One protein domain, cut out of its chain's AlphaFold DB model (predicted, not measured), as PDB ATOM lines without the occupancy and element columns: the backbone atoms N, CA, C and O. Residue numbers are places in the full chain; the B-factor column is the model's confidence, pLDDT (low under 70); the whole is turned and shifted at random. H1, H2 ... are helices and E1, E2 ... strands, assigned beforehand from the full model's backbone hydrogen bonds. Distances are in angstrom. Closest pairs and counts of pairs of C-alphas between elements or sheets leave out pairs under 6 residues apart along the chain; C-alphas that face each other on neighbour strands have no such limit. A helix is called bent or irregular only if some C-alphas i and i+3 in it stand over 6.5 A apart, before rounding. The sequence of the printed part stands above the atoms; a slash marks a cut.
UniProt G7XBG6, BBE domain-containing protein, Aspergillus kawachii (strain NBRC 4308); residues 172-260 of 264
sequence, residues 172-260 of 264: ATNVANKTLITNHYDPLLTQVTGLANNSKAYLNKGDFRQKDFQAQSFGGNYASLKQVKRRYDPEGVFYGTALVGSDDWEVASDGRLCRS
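Overview. This is residues 172 to 260 of the 264 residues of the protein "BBE domain-containing protein" of Aspergillus kawachii (strain NBRC 4308) (UniProt G7XBG6). The bent helix H1 makes one side of the domain, both its arms apart from the sharply kinked helix H2 and from the small hairpin of E1 and E2 on the other side, and between these sides the middle is taken by residue 213, where H2 begins, and by parts of the loops of residues 194 to 212 and 233 to 248, whose C-alphas come as near as 5 A and 3 A to the mean of all C-alphas. No helix touches another helix; H1 is joined to H2 by the loop of residues 194 to 212, the loop of residues 233 to 248 lies between H2 and the hairpin, and residues 172 to 177 of H1 stick out. The printed part has 89 residues, with two named helices and two named strands in the order H1, H2, E1, E2, and the sheet, of order E1 - E2, is antiparallel. The class is mostly helix, with 42 residues in helices and 6 in strands. The whole is only just compact, close to loose, with a radius of gyration of the C-alphas of 14.5 A, and it spans 37 by 35 by 19 A.

Along the chain. The printed part begins with H1, residues 172 to 193, its first C-alpha at (-26.788, 0.473, 111.891). By its hydrogen bonds it was assigned as one helix, but it is bent: C-alphas 183 and 186 are 6.9 A apart. Its arms are H1a, residues 172 to 183, 16.5 A from first to last C-alpha, and H1b, residues 186 to 193, 10.4 A long. H2, residues 213 to 232, is 21.5 A from first to last C-alpha and begins with C-alpha 213 at (-25.233, -22.090, 102.669). H2 is irregular, with C-alphas 217 and 220 lying 9.7 A apart, and it has a kink of 93 degrees near residue 220. E1, residues 249 to 251, is 6.9 A long. E2, residues 257 to 259, is 7.1 A long and ends with C-alpha 259 at (-33.616, -28.286, 117.810).

Arrangement. The lines of H1a and H1b stand at a shallow tilt of 34 degrees, only just short of steep. Residues 172 to 177, which belong to H1, stand free: no C-alpha eight or more residues away along the chain lies within 10 A of them. H1a is apart from H2, E1 and E2. H1b is apart from E1 and E2, and it is apart from H2 too. H2 is also apart from E2. E1 and E2 are antiparallel neighbours and form a hairpin, with 146 degrees between their N-to-C directions. The C-alphas of Trp 249 and Arg 259 face each other at 4.4 A, and those of Val 251 and Leu 257 at 4.7 A. Across this pair, N 250 and O 258 are within hydrogen-bond range at 2.8 A, and so are N 258 and O 250 at 2.8 A. Within H1a each O i to N i+4 pair is within hydrogen-bond range, while H1b has 3 of 4 and H2 has 11 of 16.

Size, cuts and confidence. The two C-alphas farthest apart are those of Thr 173 and Arg 231, at 40.9 A, and the outline is flat, only just. The C-alphas of the first and last printed residues, Ala 172 and Ser 260, are 29.7 A apart. The printed part has no cut. The link from H1 to H2, 19 residues, and the link from H2 to E1, 16 residues, are long, while the link of 5 residues from E1 to E2 is tight. Of the element centres, that of H2 is nearest to the mean of the C-alphas, at 10.7 A, and that of H1a is farthest, at 16.6 A. The mean pLDDT of the printed part is 76.7; 30 residues are under 70, namely 172 to 178, 180 to 181, 186 and 188 to 207. E1 and E2 each have a mean pLDDT of 90.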
ATOM      1  N   ALA A 172     -25.717   0.296 112.868       64.19
ATOM      2  CA  ALA A 172     -26.788   0.473 111.891       64.19
ATOM      3  C   ALA A 172     -26.282   0.391 110.437       64.19
ATOM      4  O   ALA A 172     -26.876  -0.308 109.618       64.19
ATOM      5  N   THR A 173     -25.151   1.031 110.128       66.56
ATOM      6  CA  THR A 173     -24.505   0.956 108.805       66.56
ATOM      7  C   THR A 173     -24.057  -0.469 108.489       66.56
ATOM      8  O   THR A 173     -24.322  -0.976 107.400       66.56
ATOM      9  N   ASN A 174     -23.453  -1.161 109.458       62.53
ATOM     10  CA  ASN A 174     -23.055  -2.556 109.298       62.53
ATOM     11  C   ASN A 174     -24.260  -3.472 109.025       62.53
ATOM     12  O   ASN A 174     -24.153  -4.372 108.199       62.53
ATOM     13  N   VAL A 175     -25.406  -3.255 109.684       67.94
ATOM     14  CA  VAL A 175     -26.649  -4.010 109.431       67.94
ATOM     15  C   VAL A 175     -27.214  -3.726 108.034       67.94
ATOM     16  O   VAL A 175     -27.640  -4.659 107.345       67.94
ATOM     17  N   ALA A 176     -27.186  -2.470 107.585       68.94
ATOM     18  CA  ALA A 176     -27.631  -2.095 106.243       68.94
ATOM     19  C   ALA A 176     -26.745  -2.729 105.154       68.94
ATOM     20  O   ALA A 176     -27.259  -3.398 104.258       68.94
ATOM     21  N   ASN A 177     -25.419  -2.626 105.286       67.56
ATOM     22  CA  ASN A 177     -24.462  -3.234 104.353       67.56
ATOM     23  C   ASN A 177     -24.608  -4.757 104.310       67.56
ATOM     24  O   ASN A 177     -24.649  -5.361 103.241       67.56
ATOM     25  N   LYS A 178     -24.775  -5.379 105.479       65.00
ATOM     26  CA  LYS A 178     -25.091  -6.801 105.601       65.00
ATOM     27  C   LYS A 178     -26.365  -7.154 104.828       65.00
ATOM     28  O   LYS A 178     -26.386  -8.146 104.107       65.00
ATOM     29  N   THR A 179     -27.435  -6.376 104.957       75.06
ATOM     30  CA  THR A 179     -28.688  -6.605 104.212       75.06
ATOM     31  C   THR A 179     -28.475  -6.527 102.698       75.06
ATOM     32  O   THR A 179     -28.992  -7.377 101.977       75.06
ATOM     33  N   LEU A 180     -27.682  -5.561 102.222       69.50
ATOM     34  CA  LEU A 180     -27.341  -5.422 100.802       69.50
ATOM     35  C   LEU A 180     -26.544  -6.621 100.271       69.50
ATOM     36  O   LEU A 180     -26.858  -7.126  99.198       69.50
ATOM     37  N   ILE A 181     -25.566  -7.116 101.034       67.31
ATOM     38  CA  ILE A 181     -24.778  -8.296 100.647       67.31
ATOM     39  C   ILE A 181     -25.694  -9.515 100.469       67.31
ATOM     40  O   ILE A 181     -25.761 -10.061  99.370       67.31
ATOM     41  N   THR A 182     -26.489  -9.851 101.491       72.06
ATOM     42  CA  THR A 182     -27.366 -11.038 101.478       72.06
ATOM     43  C   THR A 182     -28.424 -10.984 100.385       72.06
ATOM     44  O   THR A 182     -28.712 -11.984  99.734       72.06
ATOM     45  N   ASN A 183     -29.072  -9.828 100.228       75.88
ATOM     46  CA  ASN A 183     -30.295  -9.737  99.434       75.88
ATOM     47  C   ASN A 183     -30.053  -9.217  98.016       75.88
ATOM     48  O   ASN A 183     -30.974  -9.266  97.203       75.88
ATOM     49  N   HIS A 184     -28.858  -8.703  97.715       70.38
ATOM     50  CA  HIS A 184     -28.568  -8.104  96.417       70.38
ATOM     51  C   HIS A 184     -27.242  -8.579  95.818       70.38
ATOM     52  O   HIS A 184     -27.256  -9.158  94.734       70.38
ATOM     53  N   TYR A 185     -26.110  -8.393  96.506       71.56
ATOM     54  CA  TYR A 185     -24.800  -8.680  95.905       71.56
ATOM     55  C   TYR A 185     -24.513 -10.179  95.746       71.56
ATOM     56  O   TYR A 185     -24.096 -10.596  94.664       71.56
ATOM     57  N   ASP A 186     -24.795 -11.002  96.758       65.94
ATOM     58  CA  ASP A 186     -24.584 -12.454  96.670       65.94
ATOM     59  C   ASP A 186     -25.479 -13.112  95.595       65.94
ATOM     60  O   ASP A 186     -24.964 -13.902  94.791       65.94
ATOM     61  N   PRO A 187     -26.782 -12.767  95.476       72.12
ATOM     62  CA  PRO A 187     -27.611 -13.216  94.357       72.12
ATOM     63  C   PRO A 187     -27.079 -12.804  92.979       72.12
ATOM     64  O   PRO A 187     -27.067 -13.634  92.069       72.12
ATOM     65  N   LEU A 188     -26.602 -11.562  92.821       69.62
ATOM     66  CA  LEU A 188     -26.027 -11.084  91.555       69.62
ATOM     67  C   LEU A 188     -24.786 -11.894  91.151       69.62
ATOM     68  O   LEU A 188     -24.677 -12.332  90.005       69.62
ATOM     69  N   LEU A 189     -23.874 -12.154  92.094       64.75
ATOM     70  CA  LEU A 189     -22.683 -12.976  91.846       64.75
ATOM     71  C   LEU A 189     -23.044 -14.442  91.568       64.75
ATOM     72  O   LEU A 189     -22.446 -15.087  90.703       64.75
ATOM     73  N   THR A 190     -24.050 -14.975  92.262       66.12
ATOM     74  CA  THR A 190     -24.544 -16.341  92.039       66.12
ATOM     75  C   THR A 190     -25.159 -16.500  90.649       66.12
ATOM     76  O   THR A 190     -24.930 -17.525  90.010       66.12
ATOM     77  N   GLN A 191     -25.890 -15.496  90.150       69.94
ATOM     78  CA  GLN A 191     -26.528 -15.536  88.828       69.94
ATOM     79  C   GLN A 191     -25.519 -15.762  87.697       69.94
ATOM     80  O   GLN A 191     -25.804 -16.502  86.757       69.94
ATOM     81  N   VAL A 192     -24.345 -15.136  87.791       65.25
ATOM     82  CA  VAL A 192     -23.318 -15.199  86.741       65.25
ATOM     83  C   VAL A 192     -22.297 -16.314  86.962       65.25
ATOM     84  O   VAL A 192     -21.708 -16.792  85.998       65.25
ATOM     85  N   THR A 193     -22.087 -16.760  88.207       61.78
ATOM     86  CA  THR A 193     -21.125 -17.836  88.496       61.78
ATOM     87  C   THR A 193     -21.765 -19.223  88.526       61.78
ATOM     88  O   THR A 193     -21.161 -20.164  88.019       61.78
ATOM     89  N   GLY A 194     -22.994 -19.354  89.035       56.25
ATOM     90  CA  GLY A 194     -23.783 -20.585  89.067       56.25
ATOM     91  C   GLY A 194     -23.229 -21.692  89.978       56.25
ATOM     92  O   GLY A 194     -22.050 -22.044  89.951       56.25
ATOM     93  N   LEU A 195     -24.110 -22.356  90.735       57.38
ATOM     94  CA  LEU A 195     -23.732 -23.525  91.546       57.38
ATOM     95  C   LEU A 195     -23.291 -24.731  90.697       57.38
ATOM     96  O   LEU A 195     -22.481 -25.536  91.167       57.38
ATOM     97  N   ALA A 196     -23.811 -24.832  89.469       55.88
ATOM     98  CA  ALA A 196     -23.534 -25.905  88.513       55.88
ATOM     99  C   ALA A 196     -22.121 -25.833  87.905       55.88
ATOM    100  O   ALA A 196     -21.592 -26.855  87.481       55.88
ATOM    101  N   ASN A 197     -21.476 -24.661  87.928       51.84
ATOM    102  CA  ASN A 197     -20.117 -24.466  87.407       51.84
ATOM    103  C   ASN A 197     -19.037 -24.684  88.484       51.84
ATOM    104  O   ASN A 197     -17.932 -24.164  88.375       51.84
ATOM    105  N   ASN A 198     -19.361 -25.402  89.566       54.16
ATOM    106  CA  ASN A 198     -18.504 -25.591  90.745       54.16
ATOM    107  C   ASN A 198     -18.102 -24.301  91.496       54.16
ATOM    108  O   ASN A 198     -17.289 -24.382  92.415       54.16
ATOM    109  N   SER A 199     -18.702 -23.141  91.196       56.50
ATOM    110  CA  SER A 199     -18.517 -21.910  91.985       56.50
ATOM    111  C   SER A 199     -19.135 -22.053  93.379       56.50
ATOM    112  O   SER A 199     -20.212 -22.644  93.516       56.50
ATOM    113  N   LYS A 200     -18.436 -21.566  94.412       64.50
ATOM    114  CA  LYS A 200     -18.791 -21.691  95.835       64.50
ATOM    115  C   LYS A 200     -18.289 -20.480  96.628       64.50
ATOM    116  O   LYS A 200     -17.267 -19.886  96.284       64.50
ATOM    117  N   ALA A 201     -18.970 -20.153  97.719       61.28
ATOM    118  CA  ALA A 201     -18.555 -19.141  98.677       61.28
ATOM    119  C   ALA A 201     -17.472 -19.693  99.615       61.28
ATOM    120  O   ALA A 201     -17.610 -20.763 100.214       61.28
ATOM    121  N   TYR A 202     -16.391 -18.934  99.795       57.59
ATOM    122  CA  TYR A 202     -15.378 -19.267 100.788       57.59
ATOM    123  C   TYR A 202     -15.913 -18.984 102.195       57.59
ATOM    124  O   TYR A 202     -15.953 -17.841 102.644       57.59
ATOM    125  N   LEU A 203     -16.301 -20.042 102.911       58.78
ATOM    126  CA  LEU A 203     -17.014 -19.976 104.191       58.78
ATOM    127  C   LEU A 203     -16.385 -19.050 105.248       58.78
ATOM    128  O   LEU A 203     -17.116 -18.467 106.050       58.78
ATOM    129  N   ASN A 204     -15.054 -18.918 105.277       53.31
ATOM    130  CA  ASN A 204     -14.357 -18.071 106.253       53.31
ATOM    131  C   ASN A 204     -14.492 -16.563 105.965       53.31
ATOM    132  O   ASN A 204     -14.156 -15.767 106.833       53.31
ATOM    133  N   LYS A 205     -14.968 -16.174 104.775       55.22
ATOM    134  CA  LYS A 205     -15.245 -14.781 104.376       55.22
ATOM    135  C   LYS A 205     -16.666 -14.571 103.822       55.22
ATOM    136  O   LYS A 205     -16.976 -13.492 103.333       55.22
ATOM    137  N   GLY A 206     -17.504 -15.608 103.844       58.19
ATOM    138  CA  GLY A 206     -18.846 -15.593 103.256       58.19
ATOM    139  C   GLY A 206     -19.937 -15.128 104.221       58.19
ATOM    140  O   GLY A 206     -19.779 -15.225 105.444       58.19
ATOM    141  N   ASP A 207     -21.069 -14.687 103.664       67.00
ATOM    142  CA  ASP A 207     -22.228 -14.240 104.438       67.00
ATOM    143  C   ASP A 207     -22.807 -15.378 105.288       67.00
ATOM    144  O   ASP A 207     -23.275 -16.406 104.800       67.00
ATOM    145  N   PHE A 208     -22.814 -15.185 106.605       72.31
ATOM    146  CA  PHE A 208     -23.374 -16.157 107.543       72.31
ATOM    147  C   PHE A 208     -24.909 -16.232 107.482       72.31
ATOM    148  O   PHE A 208     -25.484 -17.141 108.079       72.31
ATOM    149  N   ARG A 209     -25.576 -15.292 106.792       75.31
ATOM    150  CA  ARG A 209     -27.035 -15.292 106.561       75.31
ATOM    151  C   ARG A 209     -27.437 -15.921 105.228       75.31
ATOM    152  O   ARG A 209     -28.628 -15.925 104.912       75.31
ATOM    153  N   GLN A 210     -26.484 -16.468 104.473       73.75
ATOM    154  CA  GLN A 210     -26.764 -17.154 103.219       73.75
ATOM    155  C   GLN A 210     -27.739 -18.317 103.460       73.75
ATOM    156  O   GLN A 210     -27.422 -19.270 104.171       73.75
ATOM    157  N   LYS A 211     -28.942 -18.247 102.880       78.62
ATOM    158  CA  LYS A 211     -30.005 -19.234 103.145       78.62
ATOM    159  C   LYS A 211     -29.664 -20.628 102.614       78.62
ATOM    160  O   LYS A 211     -29.938 -21.616 103.279       78.62
ATOM    161  N   ASP A 212     -29.036 -20.706 101.445       82.00
ATOM    162  CA  ASP A 212     -28.595 -21.934 100.773       82.00
ATOM    163  C   ASP A 212     -27.116 -22.261 101.064       82.00
ATOM    164  O   ASP A 212     -26.400 -22.815 100.223       82.00
ATOM    165  N   PHE A 213     -26.637 -21.929 102.272       81.75
ATOM    166  CA  PHE A 213     -25.233 -22.090 102.669       81.75
ATOM    167  C   PHE A 213     -24.689 -23.510 102.458       81.75
ATOM    168  O   PHE A 213     -23.494 -23.656 102.194       81.75
ATOM    169  N   GLN A 214     -25.526 -24.554 102.542       85.88
ATOM    170  CA  GLN A 214     -25.106 -25.935 102.291       85.88
ATOM    171  C   GLN A 214     -24.528 -26.068 100.879       85.88
ATOM    172  O   GLN A 214     -23.395 -26.517 100.698       85.88
ATOM    173  N   ALA A 215     -25.287 -25.618  99.880       81.62
ATOM    174  CA  ALA A 215     -24.884 -25.680  98.485       81.62
ATOM    175  C   ALA A 215     -23.766 -24.677  98.179       81.62
ATOM    176  O   ALA A 215     -22.821 -25.028  97.470       81.62
ATOM    177  N   GLN A 216     -23.847 -23.470  98.746       71.06
ATOM    178  CA  GLN A 216     -22.905 -22.380  98.483       71.06
ATOM    179  C   GLN A 216     -21.532 -22.609  99.118       71.06
ATOM    180  O   GLN A 216     -20.533 -22.278  98.499       71.06
ATOM    181  N   SER A 217     -21.450 -23.198 100.313       72.56
ATOM    182  CA  SER A 217     -20.178 -23.363 101.040       72.56
ATOM    183  C   SER A 217     -19.597 -24.774 100.942       72.56
ATOM    184  O   SER A 217     -18.379 -24.941 100.949       72.56
ATOM    185  N   PHE A 218     -20.451 -25.799 100.872       77.38
ATOM    186  CA  PHE A 218     -20.024 -27.202 100.957       77.38
ATOM    187  C   PHE A 218     -20.355 -28.011  99.696       77.38
ATOM    188  O   PHE A 218     -19.710 -29.029  99.435       77.38
ATOM    189  N   GLY A 219     -21.330 -27.564  98.897       79.31
ATOM    190  CA  GLY A 219     -21.761 -28.247  97.679       79.31
ATOM    191  C   GLY A 219     -22.137 -29.710  97.937       79.31
ATOM    192  O   GLY A 219     -22.732 -30.045  98.962       79.31
ATOM    193  N   GLY A 220     -21.729 -30.601  97.030       81.81
ATOM    194  CA  GLY A 220     -21.986 -32.043  97.144       81.81
ATOM    195  C   GLY A 220     -21.376 -32.716  98.383       81.81
ATOM    196  O   GLY A 220     -21.789 -33.815  98.737       81.81
ATOM    197  N   ASN A 221     -20.443 -32.061  99.088       81.81
ATOM    198  CA  ASN A 221     -19.809 -32.629 100.281       81.81
ATOM    199  C   ASN A 221     -20.669 -32.506 101.548       81.81
ATOM    200  O   ASN A 221     -20.345 -33.144 102.552       81.81
ATOM    201  N   TYR A 222     -21.740 -31.699 101.538       85.88
ATOM    202  CA  TYR A 222     -22.507 -31.399 102.753       85.88
ATOM    203  C   TYR A 222     -23.023 -32.662 103.451       85.88
ATOM    204  O   TYR A 222     -22.847 -32.816 104.657       85.88
ATOM    205  N   ALA A 223     -23.595 -33.599 102.689       89.56
ATOM    206  CA  ALA A 223     -24.155 -34.832 103.235       89.56
ATOM    207  C   ALA A 223     -23.089 -35.689 103.943       89.56
ATOM    208  O   ALA A 223     -23.291 -36.117 105.080       89.56
ATOM    209  N   SER A 224     -21.928 -35.891 103.313       87.12
ATOM    210  CA  SER A 224     -20.820 -36.651 103.901       87.12
ATOM    211  C   SER A 224     -20.241 -35.957 105.134       87.12
ATOM    212  O   SER A 224     -19.994 -36.604 106.152       87.12
ATOM    213  N   LEU A 225     -20.078 -34.630 105.091       87.62
ATOM    214  CA  LEU A 225     -19.623 -33.863 106.250       87.62
ATOM    215  C   LEU A 225     -20.637 -33.924 107.401       87.62
ATOM    216  O   LEU A 225     -20.229 -34.053 108.555       87.62
ATOM    217  N   LYS A 226     -21.945 -33.901 107.111       89.31
ATOM    218  CA  LYS A 226     -23.007 -34.046 108.121       89.31
ATOM    219  C   LYS A 226     -22.977 -35.427 108.779       89.31
ATOM    220  O   LYS A 226     -23.158 -35.524 109.990       89.31
ATOM    221  N   GLN A 227     -22.658 -36.487 108.035       89.31
ATOM    222  CA  GLN A 227     -22.434 -37.819 108.617       89.31
ATOM    223  C   GLN A 227     -21.226 -37.842 109.563       89.31
ATOM    224  O   GLN A 227     -21.317 -38.378 110.666       89.31
ATOM    225  N   VAL A 228     -20.110 -37.217 109.175       89.94
ATOM    226  CA  VAL A 228     -18.928 -37.081 110.045       89.94
ATOM    227  C   VAL A 228     -19.271 -36.280 111.302       89.94
ATOM    228  O   VAL A 228     -18.954 -36.713 112.407       89.94
ATOM    229  N   LYS A 229     -19.974 -35.152 111.155       86.56
ATOM    230  CA  LYS A 229     -20.445 -34.328 112.274       86.56
ATOM    231  C   LYS A 229     -21.285 -35.144 113.254       86.56
ATOM    232  O   LYS A 229     -20.974 -35.141 114.436       86.56
ATOM    233  N   ARG A 230     -22.266 -35.908 112.769       90.81
ATOM    234  CA  ARG A 230     -23.095 -36.795 113.606       90.81
ATOM    235  C   ARG A 230     -22.280 -37.882 114.310       90.81
ATOM    236  O   ARG A 230     -22.628 -38.273 115.414       90.81
ATOM    237  N   ARG A 231     -21.191 -38.358 113.702       89.81
ATOM    238  CA  ARG A 231     -20.310 -39.365 114.311       89.81
ATOM    239  C   ARG A 231     -19.497 -38.817 115.485       89.81
ATOM    240  O   ARG A 231     -19.314 -39.532 116.463       89.81
ATOM    241  N   TYR A 232     -18.975 -37.598 115.360       85.69
ATOM    242  CA  TYR A 232     -18.045 -37.014 116.338       85.69
ATOM    243  C   TYR A 232     -18.687 -35.995 117.289       85.69
ATOM    244  O   TYR A 232     -18.104 -35.684 118.321       85.69
ATOM    245  N   ASP A 233     -19.866 -35.477 116.955       88.50
ATOM    246  CA  ASP A 233     -20.673 -34.583 117.787       88.50
ATOM    247  C   ASP A 233     -22.174 -34.909 117.617       88.50
ATOM    248  O   ASP A 233     -22.925 -34.120 117.033       88.50
ATOM    249  N   PRO A 234     -22.616 -36.102 118.065       89.69
ATOM    250  CA  PRO A 234     -24.004 -36.555 117.910       89.69
ATOM    251  C   PRO A 234     -25.010 -35.668 118.657       89.69
ATOM    252  O   PRO A 234     -26.143 -35.485 118.210       89.69
ATOM    253  N   GLU A 235     -24.593 -35.080 119.777       87.06
ATOM    254  CA  GLU A 235     -25.431 -34.203 120.601       87.06
ATOM    255  C   GLU A 235     -25.483 -32.766 120.066       87.06
ATOM    256  O   GLU A 235     -26.374 -32.003 120.445       87.06
ATOM    257  N   GLY A 236     -24.601 -32.412 119.125       85.00
ATOM    258  CA  GLY A 236     -24.553 -31.095 118.496       85.00
ATOM    259  C   GLY A 236     -24.035 -30.000 119.430       85.00
ATOM    260  O   GLY A 236     -24.459 -28.852 119.312       85.00
ATOM    261  N   VAL A 237     -23.123 -30.344 120.343       87.44
ATOM    262  CA  VAL A 237     -22.508 -29.428 121.318       87.44
ATOM    263  C   VAL A 237     -21.803 -28.267 120.612       87.44
ATOM    264  O   VAL A 237     -21.824 -27.128 121.085       87.44
ATOM    265  N   PHE A 238     -21.175 -28.529 119.464       84.69
ATOM    266  CA  PHE A 238     -20.465 -27.510 118.699       84.69
ATOM    267  C   PHE A 238     -21.369 -26.914 117.619       84.69
ATOM    268  O   PHE A 238     -21.417 -27.406 116.488       84.69
ATOM    269  N   TYR A 239     -22.049 -25.825 117.965       85.75
ATOM    270  CA  TYR A 239     -22.871 -25.042 117.045       85.75
ATOM    271  C   TYR A 239     -22.112 -23.837 116.464       85.75
ATOM    272  O   TYR A 239     -21.336 -23.169 117.149       85.75
ATOM    273  N   GLY A 240     -22.398 -23.517 115.204       84.56
ATOM    274  CA  GLY A 240     -22.087 -22.223 114.607       84.56
ATOM    275  C   GLY A 240     -22.975 -21.974 113.394       84.56
ATOM    276  O   GLY A 240     -23.285 -22.902 112.653       84.56
ATOM    277  N   THR A 241     -23.401 -20.728 113.196       83.31
ATOM    278  CA  THR A 241     -24.300 -20.355 112.097       83.31
ATOM    279  C   THR A 241     -23.676 -20.669 110.734       83.31
ATOM    280  O   THR A 241     -22.508 -20.346 110.495       83.31
ATOM    281  N   ALA A 242     -24.469 -21.283 109.849       80.50
ATOM    282  CA  ALA A 242     -24.061 -21.711 108.509       80.50
ATOM    283  C   ALA A 242     -22.861 -22.686 108.498       80.50
ATOM    284  O   ALA A 242     -22.045 -22.683 107.572       80.50
ATOM    285  N   LEU A 243     -22.725 -23.515 109.540       85.88
ATOM    286  CA  LEU A 243     -21.765 -24.622 109.595       85.88
ATOM    287  C   LEU A 243     -22.465 -25.965 109.368       85.88
ATOM    288  O   LEU A 243     -23.683 -26.084 109.442       85.88
ATOM    289  N   VAL A 244     -21.681 -27.011 109.111       88.88
ATOM    290  CA  VAL A 244     -22.205 -28.372 108.948       88.88
ATOM    291  C   VAL A 244     -22.996 -28.796 110.190       88.88
ATOM    292  O   VAL A 244     -22.446 -28.846 111.292       88.88
ATOM    293  N   GLY A 245     -24.272 -29.135 109.990       89.44
ATOM    294  CA  GLY A 245     -25.191 -29.548 111.055       89.44
ATOM    295  C   GLY A 245     -25.856 -28.390 111.802       89.44
ATOM    296  O   GLY A 245     -26.607 -28.638 112.741       89.44
ATOM    297  N   SER A 246     -25.616 -27.129 111.419       89.94
ATOM    298  CA  SER A 246     -26.321 -25.993 112.031       89.94
ATOM    299  C   SER A 246     -27.803 -25.944 111.661       89.94
ATOM    300  O   SER A 246     -28.565 -25.292 112.357       89.94
ATOM    301  N   ASP A 247     -28.192 -26.619 110.578       91.19
ATOM    302  CA  ASP A 247     -29.571 -26.804 110.107       91.19
ATOM    303  C   ASP A 247     -30.400 -27.762 110.984       91.19
ATOM    304  O   ASP A 247     -31.622 -27.798 110.879       91.19
ATOM    305  N   ASP A 248     -29.756 -28.497 111.895       91.75
ATOM    306  CA  ASP A 248     -30.451 -29.280 112.926       91.75
ATOM    307  C   ASP A 248     -30.941 -28.384 114.094       91.75
ATOM    308  O   ASP A 248     -31.528 -28.877 115.062       91.75
ATOM    309  N   TRP A 249     -30.689 -27.069 114.023       90.50
ATOM    310  CA  TRP A 249     -31.004 -26.093 115.062       90.50
ATOM    311  C   TRP A 249     -31.607 -24.802 114.498       90.50
ATOM    312  O   TRP A 249     -31.265 -24.353 113.406       90.50
ATOM    313  N   GLU A 250     -32.432 -24.143 115.302       90.56
ATOM    314  CA  GLU A 250     -33.017 -22.830 115.034       90.56
ATOM    315  C   GLU A 250     -32.703 -21.867 116.180       90.56
ATOM    316  O   GLU A 250     -32.685 -22.253 117.350       90.56
ATOM    317  N   VAL A 251     -32.457 -20.598 115.848       87.94
ATOM    318  CA  VAL A 251     -32.278 -19.532 116.841       87.94
ATOM    319  C   VAL A 251     -33.614 -18.817 117.016       87.94
ATOM    320  O   VAL A 251     -34.111 -18.189 116.082       87.94
ATOM    321  N   ALA A 252     -34.200 -18.922 118.205       87.62
ATOM    322  CA  ALA A 252     -35.435 -18.241 118.566       87.62
ATOM    323  C   ALA A 252     -35.250 -16.713 118.594       87.62
ATOM    324  O   ALA A 252     -34.135 -16.197 118.671       87.62
ATOM    325  N   SER A 253     -36.359 -15.968 118.573       87.88
ATOM    326  CA  SER A 253     -36.348 -14.496 118.595       87.88
ATOM    327  C   SER A 253     -35.681 -13.897 119.838       87.88
ATOM    328  O   SER A 253     -35.207 -12.764 119.791       87.88
ATOM    329  N   ASP A 254     -35.616 -14.658 120.932       88.00
ATOM    330  CA  ASP A 254     -34.929 -14.305 122.177       88.00
ATOM    331  C   ASP A 254     -33.450 -14.748 122.215       88.00
ATOM    332  O   ASP A 254     -32.770 -14.561 123.223       88.00
ATOM    333  N   GLY A 255     -32.942 -15.327 121.123       83.44
ATOM    334  CA  GLY A 255     -31.560 -15.777 120.976       83.44
ATOM    335  C   GLY A 255     -31.278 -17.193 121.480       83.44
ATOM    336  O   GLY A 255     -30.136 -17.645 121.373       83.44
ATOM    337  N   ARG A 256     -32.272 -17.921 122.013       90.44
ATOM    338  CA  ARG A 256     -32.084 -19.328 122.406       90.44
ATOM    339  C   ARG A 256     -31.907 -20.233 121.191       90.44
ATOM    340  O   ARG A 256     -32.558 -20.042 120.172       90.44
ATOM    341  N   LEU A 257     -31.063 -21.253 121.332       90.00
ATOM    342  CA  LEU A 257     -30.876 -22.293 120.325       90.00
ATOM    343  C   LEU A 257     -31.781 -23.495 120.635       90.00
ATOM    344  O   LEU A 257     -31.694 -24.073 121.719       90.00
ATOM    345  N   CYS A 258     -32.628 -23.873 119.682       90.69
ATOM    346  CA  CYS A 258     -33.590 -24.971 119.780       90.69
ATOM    347  C   CYS A 258     -33.328 -26.000 118.674       90.69
ATOM    348  O   CYS A 258     -32.833 -25.636 117.613       90.69
ATOM    349  N   ARG A 259     -33.654 -27.280 118.888       88.69
ATOM    350  CA  ARG A 259     -33.616 -28.286 117.810       88.69
ATOM    351  C   ARG A 259     -34.699 -27.975 116.774       88.69
ATOM    352  O   ARG A 259     -35.816 -27.635 117.165       88.69
ATOM    353  N   SER A 260     -34.375 -28.091 115.486       83.56
ATOM    354  CA  SER A 260     -35.360 -27.896 114.414       83.56
ATOM    355  C   SER A 260     -36.364 -29.055 114.393       83.56
ATOM    356  O   SER A 260     -36.015 -30.207 114.663       83.56
TER     357      SER A 260